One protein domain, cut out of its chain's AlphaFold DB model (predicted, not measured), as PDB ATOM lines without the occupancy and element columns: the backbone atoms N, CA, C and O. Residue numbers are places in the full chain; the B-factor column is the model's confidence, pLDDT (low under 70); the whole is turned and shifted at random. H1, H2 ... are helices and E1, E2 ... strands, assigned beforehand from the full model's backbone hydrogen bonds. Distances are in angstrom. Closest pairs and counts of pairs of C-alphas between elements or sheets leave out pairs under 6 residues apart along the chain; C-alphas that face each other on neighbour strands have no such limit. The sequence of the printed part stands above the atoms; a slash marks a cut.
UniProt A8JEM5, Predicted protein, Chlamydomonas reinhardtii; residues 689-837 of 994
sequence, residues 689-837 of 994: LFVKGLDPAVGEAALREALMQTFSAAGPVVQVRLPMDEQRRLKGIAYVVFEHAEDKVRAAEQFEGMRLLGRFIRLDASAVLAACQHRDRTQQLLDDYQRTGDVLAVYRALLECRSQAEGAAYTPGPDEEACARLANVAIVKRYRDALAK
ATOM      1  N   LEU A 689     -10.881  19.939  33.646       89.75
ATOM      2  CA  LEU A 689     -12.335  20.075  33.768       89.75
ATOM      3  C   LEU A 689     -12.956  20.157  32.364       89.75
ATOM      4  O   LEU A 689     -12.416  20.823  31.479       89.75
ATOM      5  N   PHE A 690     -14.076  19.474  32.140       89.94
ATOM      6  CA  PHE A 690     -14.727  19.402  30.834       89.94
ATOM      7  C   PHE A 690     -16.069  20.136  30.847       89.94
ATOM      8  O   PHE A 690     -16.918  19.865  31.686       89.94
ATOM      9  N   VAL A 691     -16.256  21.059  29.903       90.19
ATOM     10  CA  VAL A 691     -17.394  21.983  29.835       90.19
ATOM     11  C   VAL A 691     -18.254  21.656  28.616       90.19
ATOM     12  O   VAL A 691     -17.764  21.688  27.489       90.19
ATOM     13  N   LYS A 692     -19.544  21.396  28.831       89.25
ATOM     14  CA  LYS A 692     -20.617  21.252  27.831       89.25
ATOM     15  C   LYS A 692     -21.558  22.461  27.870       89.25
ATOM     16  O   LYS A 692     -21.655  23.147  28.884       89.25
ATOM     17  N   GLY A 693     -22.328  22.658  26.798       85.62
ATOM     18  CA  GLY A 693     -23.460  23.601  26.756       85.62
ATOM     19  C   GLY A 693     -23.119  25.008  26.253       85.62
ATOM     20  O   GLY A 693     -23.982  25.885  26.245       85.62
ATOM     21  N   LEU A 694     -21.883  25.223  25.801       86.50
ATOM     22  CA  LEU A 694     -21.412  26.515  25.299       86.50
ATOM     23  C   LEU A 694     -22.069  26.861  23.956       86.50
ATOM     24  O   LEU A 694     -22.341  25.973  23.147       86.50
ATOM     25  N   ASP A 695     -22.316  28.147  23.695       84.38
ATOM     26  CA  ASP A 695     -22.957  28.568  22.446       84.38
ATOM     27  C   ASP A 695     -21.950  28.663  21.281       84.38
ATOM     28  O   ASP A 695     -21.082  29.538  21.309       84.38
ATOM     29  N   PRO A 696     -22.060  27.826  20.227       80.12
ATOM     30  CA  PRO A 696     -21.180  27.914  19.065       80.12
ATOM     31  C   PRO A 696     -21.418  29.150  18.183       80.12
ATOM     32  O   PRO A 696     -20.669  29.344  17.228       80.12
ATOM     33  N   ALA A 697     -22.434  29.974  18.473       80.44
ATOM     34  CA  ALA A 697     -22.630  31.271  17.827       80.44
ATOM     35  C   ALA A 697     -21.664  32.364  18.333       80.44
ATOM     36  O   ALA A 697     -21.459  33.361  17.642       80.44
ATOM     37  N   VAL A 698     -21.061  32.198  19.519       80.56
ATOM     38  CA  VAL A 698     -20.112  33.169  20.090       80.56
ATOM     39  C   VAL A 698     -18.689  32.854  19.622       80.56
ATOM     40  O   VAL A 698     -18.281  31.699  19.594       80.56
ATOM     41  N   GLY A 699     -17.913  33.880  19.258       81.88
ATOM     42  CA  GLY A 699     -16.534  33.707  18.785       81.88
ATOM     43  C   GLY A 699     -15.582  33.140  19.849       81.88
ATOM     44  O   GLY A 699     -15.726  33.425  21.037       81.88
ATOM     45  N   GLU A 700     -14.569  32.382  19.407       85.00
ATOM     46  CA  GLU A 700     -13.608  31.680  20.278       85.00
ATOM     47  C   GLU A 700     -12.985  32.586  21.350       85.00
ATOM     48  O   GLU A 700     -12.933  32.192  22.510       85.00
ATOM     49  N   ALA A 701     -12.546  33.795  20.977       84.75
ATOM     50  CA  ALA A 701     -11.902  34.734  21.896       84.75
ATOM     51  C   ALA A 701     -12.831  35.130  23.057       84.75
ATOM     52  O   ALA A 701     -12.490  34.902  24.213       84.75
ATOM     53  N   ALA A 702     -14.041  35.608  22.750       85.12
ATOM     54  CA  ALA A 702     -15.029  35.999  23.756       85.12
ATOM     55  C   ALA A 702     -15.471  34.812  24.632       85.12
ATOM     56  O   ALA A 702     -15.652  34.961  25.840       85.12
ATOM     57  N   LEU A 703     -15.603  33.616  24.048       86.75
ATOM     58  CA  LEU A 703     -15.934  32.410  24.805       86.75
ATOM     59  C   LEU A 703     -14.780  31.989  25.731       86.75
ATOM     60  O   LEU A 703     -15.017  31.651  26.888       86.75
ATOM     61  N   ARG A 704     -13.531  32.054  25.260       88.62
ATOM     62  CA  ARG A 704     -12.327  31.786  26.060       88.62
ATOM     63  C   ARG A 704     -12.172  32.788  27.202       88.62
ATOM     64  O   ARG A 704     -11.873  32.370  28.316       88.62
ATOM     65  N   GLU A 705     -12.382  34.074  26.944       87.88
ATOM     66  CA  GLU A 705     -12.329  35.134  27.954       87.88
ATOM     67  C   GLU A 705     -13.406  34.937  29.023       87.88
ATOM     68  O   GLU A 705     -13.078  34.925  30.207       87.88
ATOM     69  N   ALA A 706     -14.658  34.668  28.633       87.62
ATOM     70  CA  ALA A 706     -15.747  34.405  29.573       87.62
ATOM     71  C   ALA A 706     -15.508  33.143  30.429       87.62
ATOM     72  O   ALA A 706     -15.780  33.147  31.633       87.62
ATOM     73  N   LEU A 707     -14.948  32.078  29.838       89.06
ATOM     74  CA  LEU A 707     -14.520  30.878  30.568       89.06
ATOM     75  C   LEU A 707     -13.395  31.201  31.563       89.06
ATOM     76  O   LEU A 707     -13.489  30.811  32.724       89.06
ATOM     77  N   MET A 708     -12.354  31.928  31.145       88.81
ATOM     78  CA  MET A 708     -11.236  32.294  32.024       88.81
ATOM     79  C   MET A 708     -11.680  33.209  33.172       88.81
ATOM     80  O   MET A 708     -11.308  32.954  34.313       88.81
ATOM     81  N   GLN A 709     -12.519  34.216  32.906       87.88
ATOM     82  CA  GLN A 709     -13.069  35.110  33.934       87.88
ATOM     83  C   GLN A 709     -13.938  34.364  34.955       87.88
ATOM     84  O   GLN A 709     -13.837  34.633  36.147       87.88
ATOM     85  N   THR A 710     -14.750  33.402  34.502       87.56
ATOM     86  CA  THR A 710     -15.580  32.566  35.386       87.56
ATOM     87  C   THR A 710     -14.713  31.661  36.256       87.56
ATOM     88  O   THR A 710     -14.744  31.740  37.481       87.56
ATOM     89  N   PHE A 711     -13.897  30.812  35.630       87.31
ATOM     90  CA  PHE A 711     -13.173  29.762  36.343       87.31
ATOM     91  C   PHE A 711     -12.022  30.285  37.213       87.31
ATOM     92  O   PHE A 711     -11.692  29.644  38.210       87.31
ATOM     93  N   SER A 712     -11.496  31.485  36.933       87.69
ATOM     94  CA  SER A 712     -10.523  32.169  37.799       87.69
ATOM     95  C   SER A 712     -11.051  32.498  39.202       87.69
ATOM     96  O   SER A 712     -10.243  32.805  40.078       87.69
ATOM     97  N   ALA A 713     -12.367  32.463  39.439       86.81
ATOM     98  CA  ALA A 713     -12.940  32.632  40.775       86.81
ATOM     99  C   ALA A 713     -12.957  31.330  41.607       86.81
ATOM    100  O   ALA A 713     -13.078  31.409  42.828       86.81
ATOM    101  N   ALA A 714     -12.786  30.153  40.986       82.69
ATOM    102  CA  ALA A 714     -12.573  28.893  41.707       82.69
ATOM    103  C   ALA A 714     -11.079  28.589  41.921       82.69
ATOM    104  O   ALA A 714     -10.707  28.158  43.015       82.69
ATOM    105  N   GLY A 715     -10.223  28.854  40.922       87.00
ATOM    106  CA  GLY A 715      -8.773  28.659  41.038       87.00
ATOM    107  C   GLY A 715      -7.962  29.026  39.782       87.00
ATOM    108  O   GLY A 715      -8.535  29.421  38.762       87.00
ATOM    109  N   PRO A 716      -6.621  28.910  39.835       88.44
ATOM    110  CA  PRO A 716      -5.717  29.202  38.720       88.44
ATOM    111  C   PRO A 716      -5.970  28.309  37.492       88.44
ATOM    112  O   PRO A 716      -5.808  27.085  37.520       88.44
ATOM    113  N   VAL A 717      -6.333  28.947  36.374       89.75
ATOM    114  CA  VAL A 717      -6.558  28.296  35.074       89.75
ATOM    115  C   VAL A 717      -5.285  28.357  34.226       89.75
ATOM    116  O   VAL A 717      -4.922  29.408  33.701       89.75
ATOM    117  N   VAL A 718      -4.644  27.205  34.026       89.00
ATOM    118  CA  VAL A 718      -3.406  27.049  33.243       89.00
ATOM    119  C   VAL A 718      -3.669  27.133  31.736       89.00
ATOM    120  O   VAL A 718      -2.919  27.774  31.001       89.00
ATOM    121  N   GLN A 719      -4.725  26.479  31.237       85.31
ATOM    122  CA  GLN A 719      -5.070  26.519  29.810       85.31
ATOM    123  C   GLN A 719      -6.553  26.235  29.551       85.31
ATOM    124  O   GLN A 719      -7.066  25.199  29.954       85.31
ATOM    125  N   VAL A 720      -7.212  27.074  28.749       90.12
ATOM    126  CA  VAL A 720      -8.505  26.737  28.124       90.12
ATOM    127  C   VAL A 720      -8.268  26.234  26.696       90.12
ATOM    128  O   VAL A 720      -7.482  26.820  25.949       90.12
ATOM    129  N   ARG A 721      -8.942  25.145  26.309       88.25
ATOM    130  CA  ARG A 721      -8.918  24.548  24.965       88.25
ATOM    131  C   ARG A 721     -10.335  24.413  24.421       88.25
ATOM    132  O   ARG A 721     -11.164  23.745  25.035       88.25
ATOM    133  N   LEU A 722     -10.590  24.980  23.246       90.56
ATOM    134  CA  LEU A 722     -11.888  24.911  22.578       90.56
ATOM    135  C   LEU A 722     -11.764  24.075  21.290       90.56
ATOM    136  O   LEU A 722     -11.194  24.557  20.312       90.56
ATOM    137  N   PRO A 723     -12.238  22.813  21.255       86.25
ATOM    138  CA  PRO A 723     -12.252  22.025  20.027       86.25
ATOM    139  C   PRO A 723     -13.190  22.647  18.981       86.25
ATOM    140  O   PRO A 723     -14.414  22.665  19.135       86.25
ATOM    141  N   MET A 724     -12.605  23.116  17.881       85.00
ATOM    142  CA  MET A 724     -13.343  23.465  16.670       85.00
ATOM    143  C   MET A 724     -13.665  22.224  15.826       85.00
ATOM    144  O   MET A 724     -13.066  21.153  15.970       85.00
ATOM    145  N   ASP A 725     -14.633  22.378  14.933       84.12
ATOM    146  CA  ASP A 725     -14.879  21.479  13.816       84.12
ATOM    147  C   ASP A 725     -14.162  21.931  12.541       84.12
ATOM    148  O   ASP A 725     -13.665  23.054  12.456       84.12
ATOM    149  N   GLU A 726     -14.134  21.067  11.529       80.06
ATOM    150  CA  GLU A 726     -13.422  21.322  10.268       80.06
ATOM    151  C   GLU A 726     -13.921  22.587   9.545       80.06
ATOM    152  O   GLU A 726     -13.135  23.277   8.899       80.06
ATOM    153  N   GLN A 727     -15.191  22.973   9.734       79.38
ATOM    154  CA  GLN A 727     -15.742  24.237   9.212       79.38
ATOM    155  C   GLN A 727     -15.507  25.450  10.147       79.38
ATOM    156  O   GLN A 727     -16.243  26.431  10.080       79.38
ATOM    157  N   ARG A 728     -14.523  25.380  11.060       77.69
ATOM    158  CA  ARG A 728     -14.173  26.393  12.088       77.69
ATOM    159  C   ARG A 728     -15.298  26.791  13.058       77.69
ATOM    160  O   ARG A 728     -15.189  27.794  13.757       77.69
ATOM    161  N   ARG A 729     -16.367  25.997  13.146       78.06
ATOM    162  CA  ARG A 729     -17.429  26.171  14.151       78.06
ATOM    163  C   ARG A 729     -17.003  25.523  15.467       78.06
ATOM    164  O   ARG A 729     -16.378  24.466  15.455       78.06
ATOM    165  N   LEU A 730     -17.333  26.132  16.602       83.56
ATOM    166  CA  LEU A 730     -17.051  25.555  17.920       83.56
ATOM    167  C   LEU A 730     -17.961  24.346  18.181       83.56
ATOM    168  O   LEU A 730     -19.118  24.342  17.767       83.56
ATOM    169  N   LYS A 731     -17.479  23.331  18.908       82.12
ATOM    170  CA  LYS A 731     -18.261  22.109  19.201       82.12
ATOM    171  C   LYS A 731     -19.199  22.217  20.413       82.12
ATOM    172  O   LYS A 731     -19.665  21.198  20.908       82.12
ATOM    173  N   GLY A 732     -19.452  23.428  20.921       85.56
ATOM    174  CA  GLY A 732     -20.226  23.659  22.156       85.56
ATOM    175  C   GLY A 732     -19.581  23.070  23.422       85.56
ATOM    176  O   GLY A 732     -20.245  22.902  24.448       85.56
ATOM    177  N   ILE A 733     -18.290  22.735  23.323       88.94
ATOM    178  CA  ILE A 733     -17.479  22.021  24.308       88.94
ATOM    179  C   ILE A 733     -16.186  22.809  24.541       88.94
ATOM    180  O   ILE A 733     -15.629  23.362  23.589       88.94
ATOM    181  N   ALA A 734     -15.675  22.812  25.771       89.94
ATOM    182  CA  ALA A 734     -14.320  23.252  26.100       89.94
ATOM    183  C   ALA A 734     -13.672  22.340  27.155       89.94
ATOM    184  O   ALA A 734     -14.356  21.655  27.909       89.94
ATOM    185  N   TYR A 735     -12.342  22.362  27.225       90.81
ATOM    186  CA  TYR A 735     -11.555  21.750  28.295       90.81
ATOM    187  C   TYR A 735     -10.799  22.863  29.024       90.81
ATOM    188  O   TYR A 735     -10.092  23.646  28.386       90.81
ATOM    189  N   VAL A 736     -10.934  22.932  30.344       90.94
ATOM    190  CA  VAL A 736     -10.275  23.910  31.218       90.94
ATOM    191  C   VAL A 736      -9.270  23.153  32.078       90.94
ATOM    192  O   VAL A 736      -9.645  22.299  32.873       90.94
ATOM    193  N   VAL A 737      -7.982  23.414  31.880       90.06
ATOM    194  CA  VAL A 737      -6.890  22.836  32.670       90.06
ATOM    195  C   VAL A 737      -6.621  23.761  33.850       90.06
ATOM    196  O   VAL A 737      -6.216  24.905  33.641       90.06
ATOM    197  N   PHE A 738      -6.848  23.267  35.063       91.00
ATOM    198  CA  PHE A 738      -6.475  23.932  36.313       91.00
ATOM    199  C   PHE A 738      -5.053  23.551  36.734       91.00
ATOM    200  O   PHE A 738      -4.496  22.571  36.238       91.00
ATOM    201  N   GLU A 739      -4.461  24.318  37.648       89.50
ATOM    202  CA  GLU A 739      -3.162  23.974  38.244       89.50
ATOM    203  C   GLU A 739      -3.282  22.851  39.287       89.50
ATOM    204  O   GLU A 739      -2.372  22.033  39.434       89.50
ATOM    205  N   HIS A 740      -4.428  22.766  39.971       85.88
ATOM    206  CA  HIS A 740      -4.701  21.784  41.020       85.88
ATOM    207  C   HIS A 740      -6.005  21.018  40.749       85.88
ATOM    208  O   HIS A 740      -6.981  21.566  40.233       85.88
ATOM    209  N   ALA A 741      -6.034  19.733  41.118       85.50
ATOM    210  CA  ALA A 741      -7.225  18.889  40.988       85.50
ATOM    211  C   ALA A 741      -8.361  19.331  41.937       85.50
ATOM    212  O   ALA A 741      -9.535  19.268  41.578       85.50
ATOM    213  N   GLU A 742      -8.001  19.846  43.114       85.12
ATOM    214  CA  GLU A 742      -8.929  20.338  44.140       85.12
ATOM    215  C   GLU A 742      -9.700  21.582  43.650       85.12
ATOM    216  O   GLU A 742     -10.919  21.667  43.807       85.12
ATOM    217  N   ASP A 743      -9.040  22.493  42.927       86.69
ATOM    218  CA  ASP A 743      -9.703  23.638  42.287       86.69
ATOM    219  C   ASP A 743     -10.637  23.218  41.150       86.69
ATOM    220  O   ASP A 743     -11.691  23.825  40.967       86.69
ATOM    221  N   LYS A 744     -10.309  22.144  40.420       86.44
ATOM    222  CA  LYS A 744     -11.216  21.542  39.431       86.44
ATOM    223  C   LYS A 744     -12.489  20.982  40.086       86.44
ATOM    224  O   LYS A 744     -13.558  21.116  39.492       86.44
ATOM    225  N   VAL A 745     -12.400  20.366  41.269       86.38
ATOM    226  CA  VAL A 745     -13.584  19.901  42.025       86.38
ATOM    227  C   VAL A 745     -14.446  21.091  42.431       86.38
ATOM    228  O   VAL A 745     -15.614  21.158  42.052       86.38
ATOM    229  N   ARG A 746     -13.842  22.087  43.087       86.62
ATOM    230  CA  ARG A 746     -14.528  23.312  43.530       86.62
ATOM    231  C   ARG A 746     -15.166  24.066  42.358       86.62
ATOM    232  O   ARG A 746     -16.298  24.528  42.466       86.62
ATOM    233  N   ALA A 747     -14.486  24.141  41.213       86.94
ATOM    234  CA  ALA A 747     -15.013  24.734  39.985       86.94
ATOM    235  C   ALA A 747     -16.211  23.968  39.402       86.94
ATOM    236  O   ALA A 747     -17.103  24.594  38.833       86.94
ATOM    237  N   ALA A 748     -16.244  22.638  39.524       87.81
ATOM    238  CA  ALA A 748     -17.386  21.840  39.091       87.81
ATOM    239  C   ALA A 748     -18.607  22.105  39.983       87.81
ATOM    240  O   ALA A 748     -19.675  22.435  39.479       87.81
ATOM    241  N   GLU A 749     -18.429  22.046  41.303       86.00
ATOM    242  CA  GLU A 749     -19.499  22.265  42.286       86.00
ATOM    243  C   GLU A 749     -20.079  23.687  42.233       86.00
ATOM    244  O   GLU A 749     -21.289  23.866  42.360       86.00
ATOM    245  N   GLN A 750     -19.236  24.705  42.031       85.56
ATOM    246  CA  GLN A 750     -19.651  26.111  42.070       85.56
ATOM    247  C   GLN A 750     -20.249  26.632  40.756       85.56
ATOM    248  O   GLN A 750     -21.004  27.606  40.788       85.56
ATOM    249  N   PHE A 751     -19.919  26.024  39.611       86.00
ATOM    250  CA  PHE A 751     -20.334  26.521  38.291       86.00
ATOM    251  C   PHE A 751     -21.211  25.551  37.483       86.00
ATOM    252  O   PHE A 751     -21.613  25.895  36.365       86.00
ATOM    253  N   GLU A 752     -21.565  24.379  38.021       86.12
ATOM    254  CA  GLU A 752     -22.567  23.504  37.403       86.12
ATOM    255  C   GLU A 752     -23.901  24.246  37.242       86.12
ATOM    256  O   GLU A 752     -24.405  24.882  38.166       86.12
ATOM    257  N   GLY A 753     -24.476  24.209  36.038       81.38
ATOM    258  CA  GLY A 753     -25.713  24.932  35.753       81.38
ATOM    259  C   GLY A 753     -25.591  26.464  35.779       81.38
ATOM    260  O   GLY A 753     -26.619  27.143  35.774       81.38
ATOM    261  N   MET A 754     -24.386  27.051  35.763       84.94
ATOM    262  CA  MET A 754     -24.244  28.502  35.587       84.94
ATOM    263  C   MET A 754     -24.605  28.921  34.148       84.94
ATOM    264  O   MET A 754     -24.408  28.174  33.187       84.94
ATOM    265  N   ARG A 755     -25.135  30.139  33.966       84.19
ATOM    266  CA  ARG A 755     -25.412  30.703  32.635       84.19
ATOM    267  C   ARG A 755     -24.198  31.439  32.069       84.19
ATOM    268  O   ARG A 755     -23.954  32.583  32.442       84.19
ATOM    269  N   LEU A 756     -23.504  30.838  31.102       83.12
ATOM    270  CA  LEU A 756     -22.546  31.543  30.244       83.12
ATOM    271  C   LEU A 756     -23.220  31.958  28.935       83.12
ATOM    272  O   LEU A 756     -23.793  31.133  28.227       83.12
ATOM    273  N   LEU A 757     -23.129  33.250  28.602       81.75
ATOM    274  CA  LEU A 757     -23.554  33.807  27.305       81.75
ATOM    275  C   LEU A 757     -25.007  33.437  26.919       81.75
ATOM    276  O   LEU A 757     -25.332  33.234  25.755       81.75
ATOM    277  N   GLY A 758     -25.889  33.333  27.920       79.56
ATOM    278  CA  GLY A 758     -27.305  32.993  27.746       79.56
ATOM    279  C   GLY A 758     -27.642  31.496  27.778       79.56
ATOM    280  O   GLY A 758     -28.827  31.170  27.858       79.56
ATOM    281  N   ARG A 759     -26.658  30.584  27.790       83.44
ATOM    282  CA  ARG A 759     -26.885  29.132  27.930       83.44
ATOM    283  C   ARG A 759     -26.336  28.569  29.234       83.44
ATOM    284  O   ARG A 759     -25.361  29.062  29.788       83.44
ATOM    285  N   PHE A 760     -27.001  27.528  29.723       85.19
ATOM    286  CA  PHE A 760     -26.576  26.769  30.892       85.19
ATOM    287  C   PHE A 760     -25.414  25.836  30.537       85.19
ATOM    288  O   PHE A 760     -25.518  25.071  29.574       85.19
ATOM    289  N   ILE A 761     -24.338  25.879  31.321       90.00
ATOM    290  CA  ILE A 761     -23.205  24.956  31.184       90.00
ATOM    291  C   ILE A 761     -23.395  23.699  32.035       90.00
ATOM    292  O   ILE A 761     -24.132  23.717  33.019       90.00
ATOM    293  N   ARG A 762     -22.717  22.618  31.640       87.38
ATOM    294  CA  ARG A 762     -22.565  21.384  32.429       87.38
ATOM    295  C   ARG A 762     -21.097  20.982  32.489       87.38
ATOM    296  O   ARG A 762     -20.410  21.087  31.470       87.38
ATOM    297  N   LEU A 763     -20.629  20.531  33.643       89.81
ATOM    298  CA  LEU A 763     -19.225  20.370  34.000       89.81
ATOM    299  C   LEU A 763     -18.943  18.915  34.397       89.81
ATOM    300  O   LEU A 763     -19.167  18.502  35.533       89.81
ATOM    301  N   ASP A 764     -18.406  18.117  33.472       84.31
ATOM    302  CA  ASP A 764     -18.033  16.737  33.794       84.31
ATOM    303  C   ASP A 764     -16.664  16.726  34.509       84.31
ATOM    304  O   ASP A 764     -15.603  16.796  33.883       84.31
ATOM    305  N   ALA A 765     -16.682  16.626  35.840       75.56
ATOM    306  CA  ALA A 765     -15.490  16.446  36.681       75.56
ATOM    307  C   ALA A 765     -15.305  15.002  37.199       75.56
ATOM    308  O   ALA A 765     -14.424  14.753  38.023       75.56
ATOM    309  N   SER A 766     -16.089  14.047  36.686       63.66
ATOM    310  CA  SER A 766     -16.203  12.655  37.163       63.66
ATOM    311  C   SER A 766     -14.872  11.945  37.440       63.66
ATOM    312  O   SER A 766     -14.726  11.328  38.490       63.66
ATOM    313  N   ALA A 767     -13.879  12.092  36.555       61.62
ATOM    314  CA  ALA A 767     -12.550  11.485  36.709       61.62
ATOM    315  C   ALA A 767     -11.773  11.936  37.967       61.62
ATOM    316  O   ALA A 767     -10.813  11.278  38.349       61.62
ATOM    317  N   VAL A 768     -12.157  13.054  38.593       62.03
ATOM    318  CA  VAL A 768     -11.523  13.583  39.817       62.03
ATOM    319  C   VAL A 768     -12.429  13.464  41.019       62.03
ATOM    320  O   VAL A 768     -11.935  13.154  42.092       62.03
ATOM    321  N   LEU A 769     -13.741  13.638  40.852       61.12
ATOM    322  CA  LEU A 769     -14.683  13.374  41.939       61.12
ATOM    323  C   LEU A 769     -14.520  11.936  42.455       61.12
ATOM    324  O   LEU A 769     -14.439  11.748  43.662       61.12
ATOM    325  N   ALA A 770     -14.330  10.954  41.563       59.19
ATOM    326  CA  ALA A 770     -13.979   9.587  41.952       59.19
ATOM    327  C   ALA A 770     -12.633   9.498  42.706       59.19
ATOM    328  O   ALA A 770     -12.561   8.880  43.763       59.19
ATOM    329  N   ALA A 771     -11.579  10.149  42.201       56.84
ATOM    330  CA  ALA A 771     -10.239  10.108  42.794       56.84
ATOM    331  C   ALA A 771     -10.170  10.777  44.183       56.84
ATOM    332  O   ALA A 771      -9.580  10.227  45.109       56.84
ATOM    333  N   CYS A 772     -10.798  11.945  44.346       55.56
ATOM    334  CA  CYS A 772     -10.879  12.657  45.621       55.56
ATOM    335  C   CYS A 772     -11.735  11.885  46.630       55.56
ATOM    336  O   CYS A 772     -11.264  11.635  47.731       55.56
ATOM    337  N   GLN A 773     -12.917  11.394  46.234       63.78
ATOM    338  CA  GLN A 773     -13.750  10.553  47.107       63.78
ATOM    339  C   GLN A 773     -13.009   9.288  47.569       63.78
ATOM    340  O   GLN A 773     -13.177   8.867  48.712       63.78
ATOM    341  N   HIS A 774     -12.152   8.706  46.721       61.91
ATOM    342  CA  HIS A 774     -11.302   7.578  47.098       61.91
ATOM    343  C   HIS A 774     -10.165   7.998  48.049       61.91
ATOM    344  O   HIS A 774      -9.938   7.320  49.054       61.91
ATOM    345  N   ARG A 775      -9.487   9.136  47.814       64.38
ATOM    346  CA  ARG A 775      -8.434   9.651  48.717       64.38
ATOM    347  C   ARG A 775      -8.993  10.011  50.095       64.38
ATOM    348  O   ARG A 775      -8.464   9.553  51.101       64.38
ATOM    349  N   ASP A 776     -10.101  10.740  50.152       72.31
ATOM    350  CA  ASP A 776     -10.730  11.154  51.409       72.31
ATOM    351  C   ASP A 776     -11.197   9.933  52.224       72.31
ATOM    352  O   ASP A 776     -10.984   9.860  53.435       72.31
ATOM    353  N   ARG A 777     -11.764   8.921  51.552       70.19
ATOM    354  CA  ARG A 777     -12.217   7.668  52.176       70.19
ATOM    355  C   ARG A 777     -11.057   6.776  52.627       70.19
ATOM    356  O   ARG A 777     -11.130   6.184  53.698       70.19
ATOM    357  N   THR A 778      -9.963   6.706  51.869       69.81
ATOM    358  CA  THR A 778      -8.750   5.975  52.287       69.81
ATOM    359  C   THR A 778      -8.005   6.681  53.424       69.81
ATOM    360  O   THR A 778      -7.501   5.999  54.315       69.81
ATOM    361  N   GLN A 779      -8.019   8.018  53.484       74.12
ATOM    362  CA  GLN A 779      -7.543   8.773  54.650       74.12
ATOM    363  C   GLN A 779      -8.414   8.519  55.892       74.12
ATOM    364  O   GLN A 779      -7.867   8.242  56.956       74.12
ATOM    365  N   GLN A 780      -9.748   8.503  55.765       78.50
ATOM    366  CA  GLN A 780     -10.649   8.121  56.867       78.50
ATOM    367  C   GLN A 780     -10.358   6.704  57.386       78.50
ATOM    368  O   GLN A 780     -10.243   6.509  58.593       78.50
ATOM    369  N   LEU A 781     -10.142   5.730  56.494       73.25
ATOM    370  CA  LEU A 781      -9.763   4.365  56.885       73.25
ATOM    371  C   LEU A 781      -8.381   4.287  57.554       73.25
ATOM    372  O   LEU A 781      -8.168   3.421  58.402       73.25
ATOM    373  N   LEU A 782      -7.448   5.181  57.214       74.62
ATOM    374  CA  LEU A 782      -6.141   5.269  57.869       74.62
ATOM    375  C   LEU A 782      -6.236   5.909  59.266       74.62
ATOM    376  O   LEU A 782      -5.531   5.485  60.182       74.62
ATOM    377  N   ASP A 783      -7.115   6.892  59.458       77.25
ATOM    378  CA  ASP A 783      -7.412   7.477  60.771       77.25
ATOM    379  C   ASP A 783      -8.157   6.484  61.672       77.25
ATOM    380  O   ASP A 783      -7.800   6.309  62.839       77.25
ATOM    381  N   ASP A 784      -9.141   5.764  61.137       74.56
ATOM    382  CA  ASP A 784      -9.854   4.726  61.880       74.56
ATOM    383  C   ASP A 784      -8.955   3.514  62.168       74.56
ATOM    384  O   ASP A 784      -9.059   2.931  63.250       74.56
ATOM    385  N   TYR A 785      -7.983   3.195  61.304       76.50
ATOM    386  CA  TYR A 785      -6.920   2.237  61.634       76.50
ATOM    387  C   TYR A 785      -6.076   2.701  62.827       76.50
ATOM    388  O   TYR A 785      -5.831   1.918  63.745       76.50
ATOM    389  N   GLN A 786      -5.659   3.971  62.850       77.31
ATOM    390  CA  GLN A 786      -4.888   4.549  63.959       77.31
ATOM    391  C   GLN A 786      -5.683   4.589  65.275       77.31
ATOM    392  O   GLN A 786      -5.087   4.489  66.346       77.31
ATOM    393  N   ARG A 787      -7.017   4.705  65.209       76.81
ATOM    394  CA  ARG A 787      -7.917   4.708  66.377       76.81
ATOM    395  C   ARG A 787      -8.257   3.313  66.904       76.81
ATOM    396  O   ARG A 787      -8.387   3.152  68.113       76.81
ATOM    397  N   THR A 788      -8.441   2.329  66.022       78.50
ATOM    398  CA  THR A 788      -8.972   0.994  66.378       78.50
ATOM    399  C   THR A 788      -7.920  -0.115  66.390       78.50
ATOM    400  O   THR A 788      -8.036  -1.064  67.157       78.50
ATOM    401  N   GLY A 789      -6.895  -0.029  65.537       81.88
ATOM    402  CA  GLY A 789      -5.938  -1.112  65.296       81.88
ATOM    403  C   GLY A 789      -6.495  -2.307  64.503       81.88
ATOM    404  O   GLY A 789      -5.781  -3.305  64.325       81.88
ATOM    405  N   ASP A 790      -7.734  -2.241  64.001       81.56
ATOM    406  CA  ASP A 790      -8.416  -3.372  63.361       81.56
ATOM    407  C   ASP A 790      -8.098  -3.505  61.865       81.56
ATOM    408  O   ASP A 790      -8.871  -3.145  60.975       81.56
ATOM    409  N   VAL A 791      -6.941  -4.119  61.590       74.62
ATOM    410  CA  VAL A 791      -6.447  -4.451  60.239       74.62
ATOM    411  C   VAL A 791      -7.516  -5.125  59.363       74.62
ATOM    412  O   VAL A 791      -7.570  -4.854  58.169       74.62
ATOM    413  N   LEU A 792      -8.381  -5.979  59.927       72.94
ATOM    414  CA  LEU A 792      -9.404  -6.704  59.159       72.94
ATOM    415  C   LEU A 792     -10.566  -5.812  58.693       72.94
ATOM    416  O   LEU A 792     -11.070  -6.015  57.589       72.94
ATOM    417  N   ALA A 793     -10.975  -4.824  59.495       73.06
ATOM    418  CA  ALA A 793     -12.004  -3.862  59.098       73.06
ATOM    419  C   ALA A 793     -11.483  -2.957  57.971       73.06
ATOM    420  O   ALA A 793     -12.129  -2.806  56.936       73.06
ATOM    421  N   VAL A 794     -10.256  -2.458  58.139       72.31
ATOM    422  CA  VAL A 794      -9.540  -1.644  57.145       72.31
ATOM    423  C   VAL A 794      -9.336  -2.424  55.845       72.31
ATOM    424  O   VAL A 794      -9.604  -1.899  54.771       72.31
ATOM    425  N   TYR A 795      -8.924  -3.693  55.919       67.94
ATOM    426  CA  TYR A 795      -8.717  -4.538  54.740       67.94
ATOM    427  C   TYR A 795     -10.016  -4.788  53.959       67.94
ATOM    428  O   TYR A 795     -10.023  -4.648  52.738       67.94
ATOM    429  N   ARG A 796     -11.136  -5.076  54.645       75.38
ATOM    430  CA  ARG A 796     -12.457  -5.193  53.998       75.38
ATOM    431  C   ARG A 796     -12.870  -3.888  53.319       75.38
ATOM    432  O   ARG A 796     -13.217  -3.905  52.143       75.38
ATOM    433  N   ALA A 797     -12.761  -2.762  54.016       72.38
ATOM    434  CA  ALA A 797     -13.140  -1.466  53.465       72.38
ATOM    435  C   ALA A 797     -12.237  -1.022  52.295       72.38
ATOM    436  O   ALA A 797     -12.727  -0.407  51.350       72.38
ATOM    437  N   LEU A 798     -10.945  -1.374  52.295       72.44
ATOM    438  CA  LEU A 798     -10.050  -1.161  51.151       72.44
ATOM    439  C   LEU A 798     -10.431  -2.032  49.942       72.44
ATOM    440  O   LEU A 798     -10.376  -1.547  48.815       72.44
ATOM    441  N   LEU A 799     -10.860  -3.283  50.153       68.38
ATOM    442  CA  LEU A 799     -11.387  -4.134  49.078       68.38
ATOM    443  C   LEU A 799     -12.711  -3.596  48.508       68.38
ATOM    444  O   LEU A 799     -12.895  -3.613  47.292       68.38
ATOM    445  N   GLU A 800     -13.599  -3.061  49.349       70.56
ATOM    446  CA  GLU A 800     -14.826  -2.379  48.904       70.56
ATOM    447  C   GLU A 800     -14.531  -1.092  48.117       70.56
ATOM    448  O   GLU A 800     -15.152  -0.845  47.085       70.56
ATOM    449  N   CYS A 801     -13.567  -0.277  48.563       62.53
ATOM    450  CA  CYS A 801     -13.145   0.914  47.821       62.53
ATOM    451  C   CYS A 801     -12.536   0.530  46.462       62.53
ATOM    452  O   CYS A 801     -12.856   1.149  45.448       62.53
ATOM    453  N   ARG A 802     -11.752  -0.557  46.415       62.19
ATOM    454  CA  ARG A 802     -11.182  -1.091  45.174       62.19
ATOM    455  C   ARG A 802     -12.250  -1.587  44.194       62.19
ATOM    456  O   ARG A 802     -12.189  -1.220  43.026       62.19
ATOM    457  N   SER A 803     -13.233  -2.376  44.636       60.88
ATOM    458  CA  SER A 803     -14.289  -2.873  43.736       60.88
ATOM    459  C   SER A 803     -15.187  -1.747  43.208       60.88
ATOM    460  O   SER A 803     -15.638  -1.796  42.065       60.88
ATOM    461  N   GLN A 804     -15.379  -0.682  43.993       59.88
ATOM    462  CA  GLN A 804     -16.047   0.548  43.550       59.88
ATOM    463  C   GLN A 804     -15.195   1.341  42.543       59.88
ATOM    464  O   GLN A 804     -15.739   1.890  41.584       59.88
ATOM    465  N   ALA A 805     -13.869   1.373  42.713       52.25
ATOM    466  CA  ALA A 805     -12.944   2.032  41.791       52.25
ATOM    467  C   ALA A 805     -12.794   1.293  40.449       52.25
ATOM    468  O   ALA A 805     -12.742   1.944  39.407       52.25
ATOM    469  N   GLU A 806     -12.785  -0.044  40.443       47.66
ATOM    470  CA  GLU A 806     -12.664  -0.873  39.227       47.66
ATOM    471  C   GLU A 806     -13.895  -0.776  38.298       47.66
ATOM    472  O   GLU A 806     -13.799  -1.070  37.107       47.66
ATOM    473  N   GLY A 807     -15.034  -0.277  38.800       41.47
ATOM    474  CA  GLY A 807     -16.191   0.118  37.984       41.47
ATOM    475  C   GLY A 807     -16.021   1.447  37.226       41.47
ATOM    476  O   GLY A 807     -16.849   1.783  36.376       41.47
ATOM    477  N   ALA A 808     -14.959   2.208  37.506       39.31
ATOM    478  CA  ALA A 808     -14.611   3.457  36.839       39.31
ATOM    479  C   ALA A 808     -13.271   3.334  36.090       39.31
ATOM    480  O   ALA A 808     -12.426   2.500  36.396       39.31
ATOM    481  N   ALA A 809     -13.037   4.211  35.110       37.03
ATOM    482  CA  ALA A 809     -11.761   4.279  34.390       37.03
ATOM    483  C   ALA A 809     -10.680   5.009  35.219       37.03
ATOM    484  O   ALA A 809     -10.176   6.059  34.814       37.03
ATOM    485  N   TYR A 810     -10.379   4.476  36.405       41.31
ATOM    486  CA  TYR A 810      -9.416   5.010  37.364       41.31
ATOM    487  C   TYR A 810      -8.072   4.273  37.280       41.31
ATOM    488  O   TYR A 810      -8.014   3.076  37.005       41.31
ATOM    489  N   THR A 811      -6.979   4.995  37.523       38.47
ATOM    490  CA  THR A 811      -5.637   4.424  37.700       38.47
ATOM    491  C   THR A 811      -5.185   4.724  39.129       38.47
ATOM    492  O   THR A 811      -5.097   5.911  39.452       38.47
ATOM    493  N   PRO A 812      -4.911   3.707  39.967       43.19
ATOM    494  CA  PRO A 812      -4.648   3.911  41.389       43.19
ATOM    495  C   PRO A 812      -3.382   4.737  41.629       43.19
ATOM    496  O   PRO A 812      -2.391   4.626  40.899       43.19
ATOM    497  N   GLY A 813      -3.427   5.576  42.661       44.56
ATOM    498  CA  GLY A 813      -2.332   6.455  43.052       44.56
ATOM    499  C   GLY A 813      -1.190   5.729  43.783       44.56
ATOM    500  O   GLY A 813      -1.374   4.634  44.321       44.56
ATOM    501  N   PRO A 814      -0.001   6.357  43.882       41.91
ATOM    502  CA  PRO A 814       1.131   5.791  44.621       41.91
ATOM    503  C   PRO A 814       0.828   5.596  46.117       41.91
ATOM    504  O   PRO A 814       1.403   4.712  46.751       41.91
ATOM    505  N   ASP A 815      -0.094   6.386  46.672       41.41
ATOM    506  CA  ASP A 815      -0.473   6.340  48.086       41.41
ATOM    507  C   ASP A 815      -1.402   5.153  48.407       41.41
ATOM    508  O   ASP A 815      -1.303   4.564  49.485       41.41
ATOM    509  N   GLU A 816      -2.239   4.716  47.457       52.81
ATOM    510  CA  GLU A 816      -2.995   3.459  47.566       52.81
ATOM    511  C   GLU A 816      -2.066   2.249  47.507       52.81
ATOM    512  O   GLU A 816      -2.194   1.332  48.318       52.81
ATOM    513  N   GLU A 817      -1.087   2.257  46.593       46.94
ATOM    514  CA  GLU A 817      -0.037   1.238  46.560       46.94
ATOM    515  C   GLU A 817       0.732   1.198  47.885       46.94
ATOM    516  O   GLU A 817       0.992   0.113  48.409       46.94
ATOM    517  N   ALA A 818       1.061   2.356  48.467       39.94
ATOM    518  CA  ALA A 818       1.693   2.431  49.780       39.94
ATOM    519  C   ALA A 818       0.795   1.836  50.881       39.94
ATOM    520  O   ALA A 818       1.276   1.028  51.677       39.94
ATOM    521  N   CYS A 819      -0.503   2.150  50.899       42.19
ATOM    522  CA  CYS A 819      -1.456   1.590  51.864       42.19
ATOM    523  C   CYS A 819      -1.630   0.071  51.706       42.19
ATOM    524  O   CYS A 819      -1.584  -0.655  52.699       42.19
ATOM    525  N   ALA A 820      -1.742  -0.440  50.476       48.84
ATOM    526  CA  ALA A 820      -1.813  -1.874  50.199       48.84
ATOM    527  C   ALA A 820      -0.522  -2.604  50.613       48.84
ATOM    528  O   ALA A 820      -0.567  -3.668  51.235       48.84
ATOM    529  N   ARG A 821       0.648  -2.010  50.340       39.59
ATOM    530  CA  ARG A 821       1.954  -2.526  50.783       39.59
ATOM    531  C   ARG A 821       2.068  -2.520  52.313       39.59
ATOM    532  O   ARG A 821       2.530  -3.511  52.874       39.59
ATOM    533  N   LEU A 822       1.599  -1.474  52.995       42.06
ATOM    534  CA  LEU A 822       1.568  -1.391  54.462       42.06
ATOM    535  C   LEU A 822       0.610  -2.415  55.089       42.06
ATOM    536  O   LEU A 822       0.990  -3.069  56.060       42.06
ATOM    537  N   ALA A 823      -0.582  -2.616  54.520       46.69
ATOM    538  CA  ALA A 823      -1.527  -3.642  54.963       46.69
ATOM    539  C   ALA A 823      -0.922  -5.051  54.834       46.69
ATOM    540  O   ALA A 823      -0.915  -5.813  55.801       46.69
ATOM    541  N   ASN A 824      -0.311  -5.365  53.688       41.78
ATOM    542  CA  ASN A 824       0.376  -6.640  53.468       41.78
ATOM    543  C   ASN A 824       1.552  -6.839  54.445       41.78
ATOM    544  O   ASN A 824       1.703  -7.920  55.015       41.78
ATOM    545  N   VAL A 825       2.347  -5.797  54.715       41.78
ATOM    546  CA  VAL A 825       3.423  -5.838  55.725       41.78
ATOM    547  C   VAL A 825       2.868  -6.043  57.142       41.78
ATOM    548  O   VAL A 825       3.451  -6.807  57.911       41.78
ATOM    549  N   ALA A 826       1.737  -5.427  57.494       39.59
ATOM    550  CA  ALA A 826       1.087  -5.608  58.794       39.59
ATOM    551  C   ALA A 826       0.521  -7.029  58.975       39.59
ATOM    552  O   ALA A 826       0.672  -7.609  60.052       39.59
ATOM    553  N   ILE A 827      -0.063  -7.614  57.924       44.16
ATOM    554  CA  ILE A 827      -0.540  -9.007  57.905       44.16
ATOM    555  C   ILE A 827       0.641  -9.972  58.066       44.16
ATOM    556  O   ILE A 827       0.633 -10.793  58.982       44.16
ATOM    557  N   VAL A 828       1.701  -9.825  57.262       39.81
ATOM    558  CA  VAL A 828       2.925 -10.644  57.367       39.81
ATOM    559  C   VAL A 828       3.582 -10.501  58.741       39.81
ATOM    560  O   VAL A 828       4.082 -11.485  59.286       39.81
ATOM    561  N   LYS A 829       3.548  -9.305  59.346       41.84
ATOM    562  CA  LYS A 829       4.038  -9.099  60.712       41.84
ATOM    563  C   LYS A 829       3.170  -9.823  61.743       41.84
ATOM    564  O   LYS A 829       3.726 -10.585  62.521       41.84
ATOM    565  N   ARG A 830       1.835  -9.685  61.717       40.34
ATOM    566  CA  ARG A 830       0.941 -10.441  62.624       40.34
ATOM    567  C   ARG A 830       1.108 -11.957  62.464       40.34
ATOM    568  O   ARG A 830       1.098 -12.660  63.467       40.34
ATOM    569  N   TYR A 831       1.321 -12.452  61.244       35.53
ATOM    570  CA  TYR A 831       1.566 -13.875  60.986       35.53
ATOM    571  C   TYR A 831       2.918 -14.343  61.555       35.53
ATOM    572  O   TYR A 831       2.995 -15.388  62.196       35.53
ATOM    573  N   ARG A 832       3.981 -13.537  61.413       40.72
ATOM    574  CA  ARG A 832       5.286 -13.789  62.049       40.72
ATOM    575  C   ARG A 832       5.205 -13.739  63.576       40.72
ATOM    576  O   ARG A 832       5.757 -14.616  64.229       40.72
ATOM    577  N   ASP A 833       4.500 -12.759  64.132       47.72
ATOM    578  CA  ASP A 833       4.313 -12.577  65.577       47.72
ATOM    579  C   ASP A 833       3.378 -13.652  66.184       47.72
ATOM    580  O   ASP A 833       3.369 -13.844  67.400       47.72
ATOM    581  N   ALA A 834       2.600 -14.364  65.356       41.84
ATOM    582  CA  ALA A 834       1.847 -15.561  65.734       41.84
ATOM    583  C   ALA A 834       2.717 -16.828  65.667       41.84
ATOM    584  O   ALA A 834       2.755 -17.586  66.632       41.84
ATOM    585  N   LEU A 835       3.484 -17.021  64.586       44.09
ATOM    586  CA  LEU A 835       4.458 -18.117  64.475       44.09
ATOM    587  C   LEU A 835       5.520 -18.060  65.586       44.09
ATOM    588  O   LEU A 835       5.891 -19.092  66.126       44.09
ATOM    589  N   ALA A 836       5.951 -16.863  65.993       45.09
ATOM    590  CA  ALA A 836       6.890 -16.660  67.098       45.09
ATOM    591  C   ALA A 836       6.316 -16.978  68.498       45.09
ATOM    592  O   ALA A 836       7.059 -16.929  69.474       45.09
ATOM    593  N   LYS A 837       5.014 -17.287  68.611       50.12
ATOM    594  CA  LYS A 837       4.368 -17.772  69.848       50.12
ATOM    595  C   LYS A 837       4.199 -19.293  69.880       50.12
ATOM    596  O   LYS A 837       3.751 -19.824  70.891       50.12
TER     597      LYS A 837
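This is residues 689 to 837 of the 994 residues of the protein "Predicted protein" of Chlamydomonas reinhardtii (UniProt A8JEM5). What shape do these atoms make? A small head, a sheet of E1 to E4 with H1 and H2 over one face in two layers, leads into a long arm in which H3 runs outward, H4 folds back beside it and H5 runs outward again. The arm makes much of the length, and residues 831 to 837 stick out at its far end. What is it built of? The printed part has 149 residues, with five named helices and four named strands in the order E1 H1 E2 E3 H2 E4 H3 H4 H5, a mixed class; the sheet's order is E2, E3, E1, E4, all antiparallel. Is it compact? It is only just loose, close to extended, with a radius of gyration of the C-alphas of 21.7 A and spans of 76 by 30 by 22 A.

Where are the strands? E1 is residues 689 to 692, beginning at C-alpha 689 (-12.335, 20.075, 33.768), E2 717 to 721, E3 733 to 738 and E4 762 to 764. Where are the helices? H1 is residues 700 to 711, 16.2 A long, and H2 is 741 to 751, 15.4 A. H3, residues 766 to 788, is 32.3 A; H4, 791 to 806, is 22.2 A; H5, 814 to 835, is 31.3 A and ends at C-alpha 835 (4.458, -18.117, 64.475).

How do the strands pair? In the hairpin of E2 and E3, N 721 and O 735 are 2.8 A apart, within hydrogen-bond range, as are N 691 and O 734 of E1 and E3 at 2.8 A and N 692 and O 762 of E1 and E4 at 2.8 A. E1, H1, E2 and E3, H2, E4 are split strand-helix-strand units, two strands running the same way with another between them, with right-handed crossovers. Which helices are on the sheet? H1 has a height over the sheet of 9.3 A, its closest C-alphas to E2 being Arg 704 and Val 720 at 6.7 A; H2 has 8.3 A and runs along E1 at 9 degrees on the local plane. How does the arm run? H3 touches H2 with residues 768 to 769 alone, closest C-alphas Leu 769 and Val 745 at 6.6 A, a steep tilt of 62 degrees. H3 and H4 form a helical hairpin at a shallow tilt of 4 degrees, closest C-alphas Leu 781 and Val 794 at 6.0 A; H4 and H5 form another at 33 degrees, only just short of steep, closest C-alphas Tyr 795 and Ala 823 at 7.2 A. Are the helix backbones complete? Each O i to N i+4 pair is within hydrogen-bond range in H1, H2, H4 and H5, and 18 of 19 in H3.

How large is it? The two C-alphas farthest apart, Gln 727 and Lys 837, are 76.5 A apart. Which link is long? The link from E2 to E3, 11 residues, is long, and the printed part has no cut. Where is confidence low? The mean pLDDT of the printed part is 72.1, and 50 residues are under 70, among them 766 to 775 and 801 to 837.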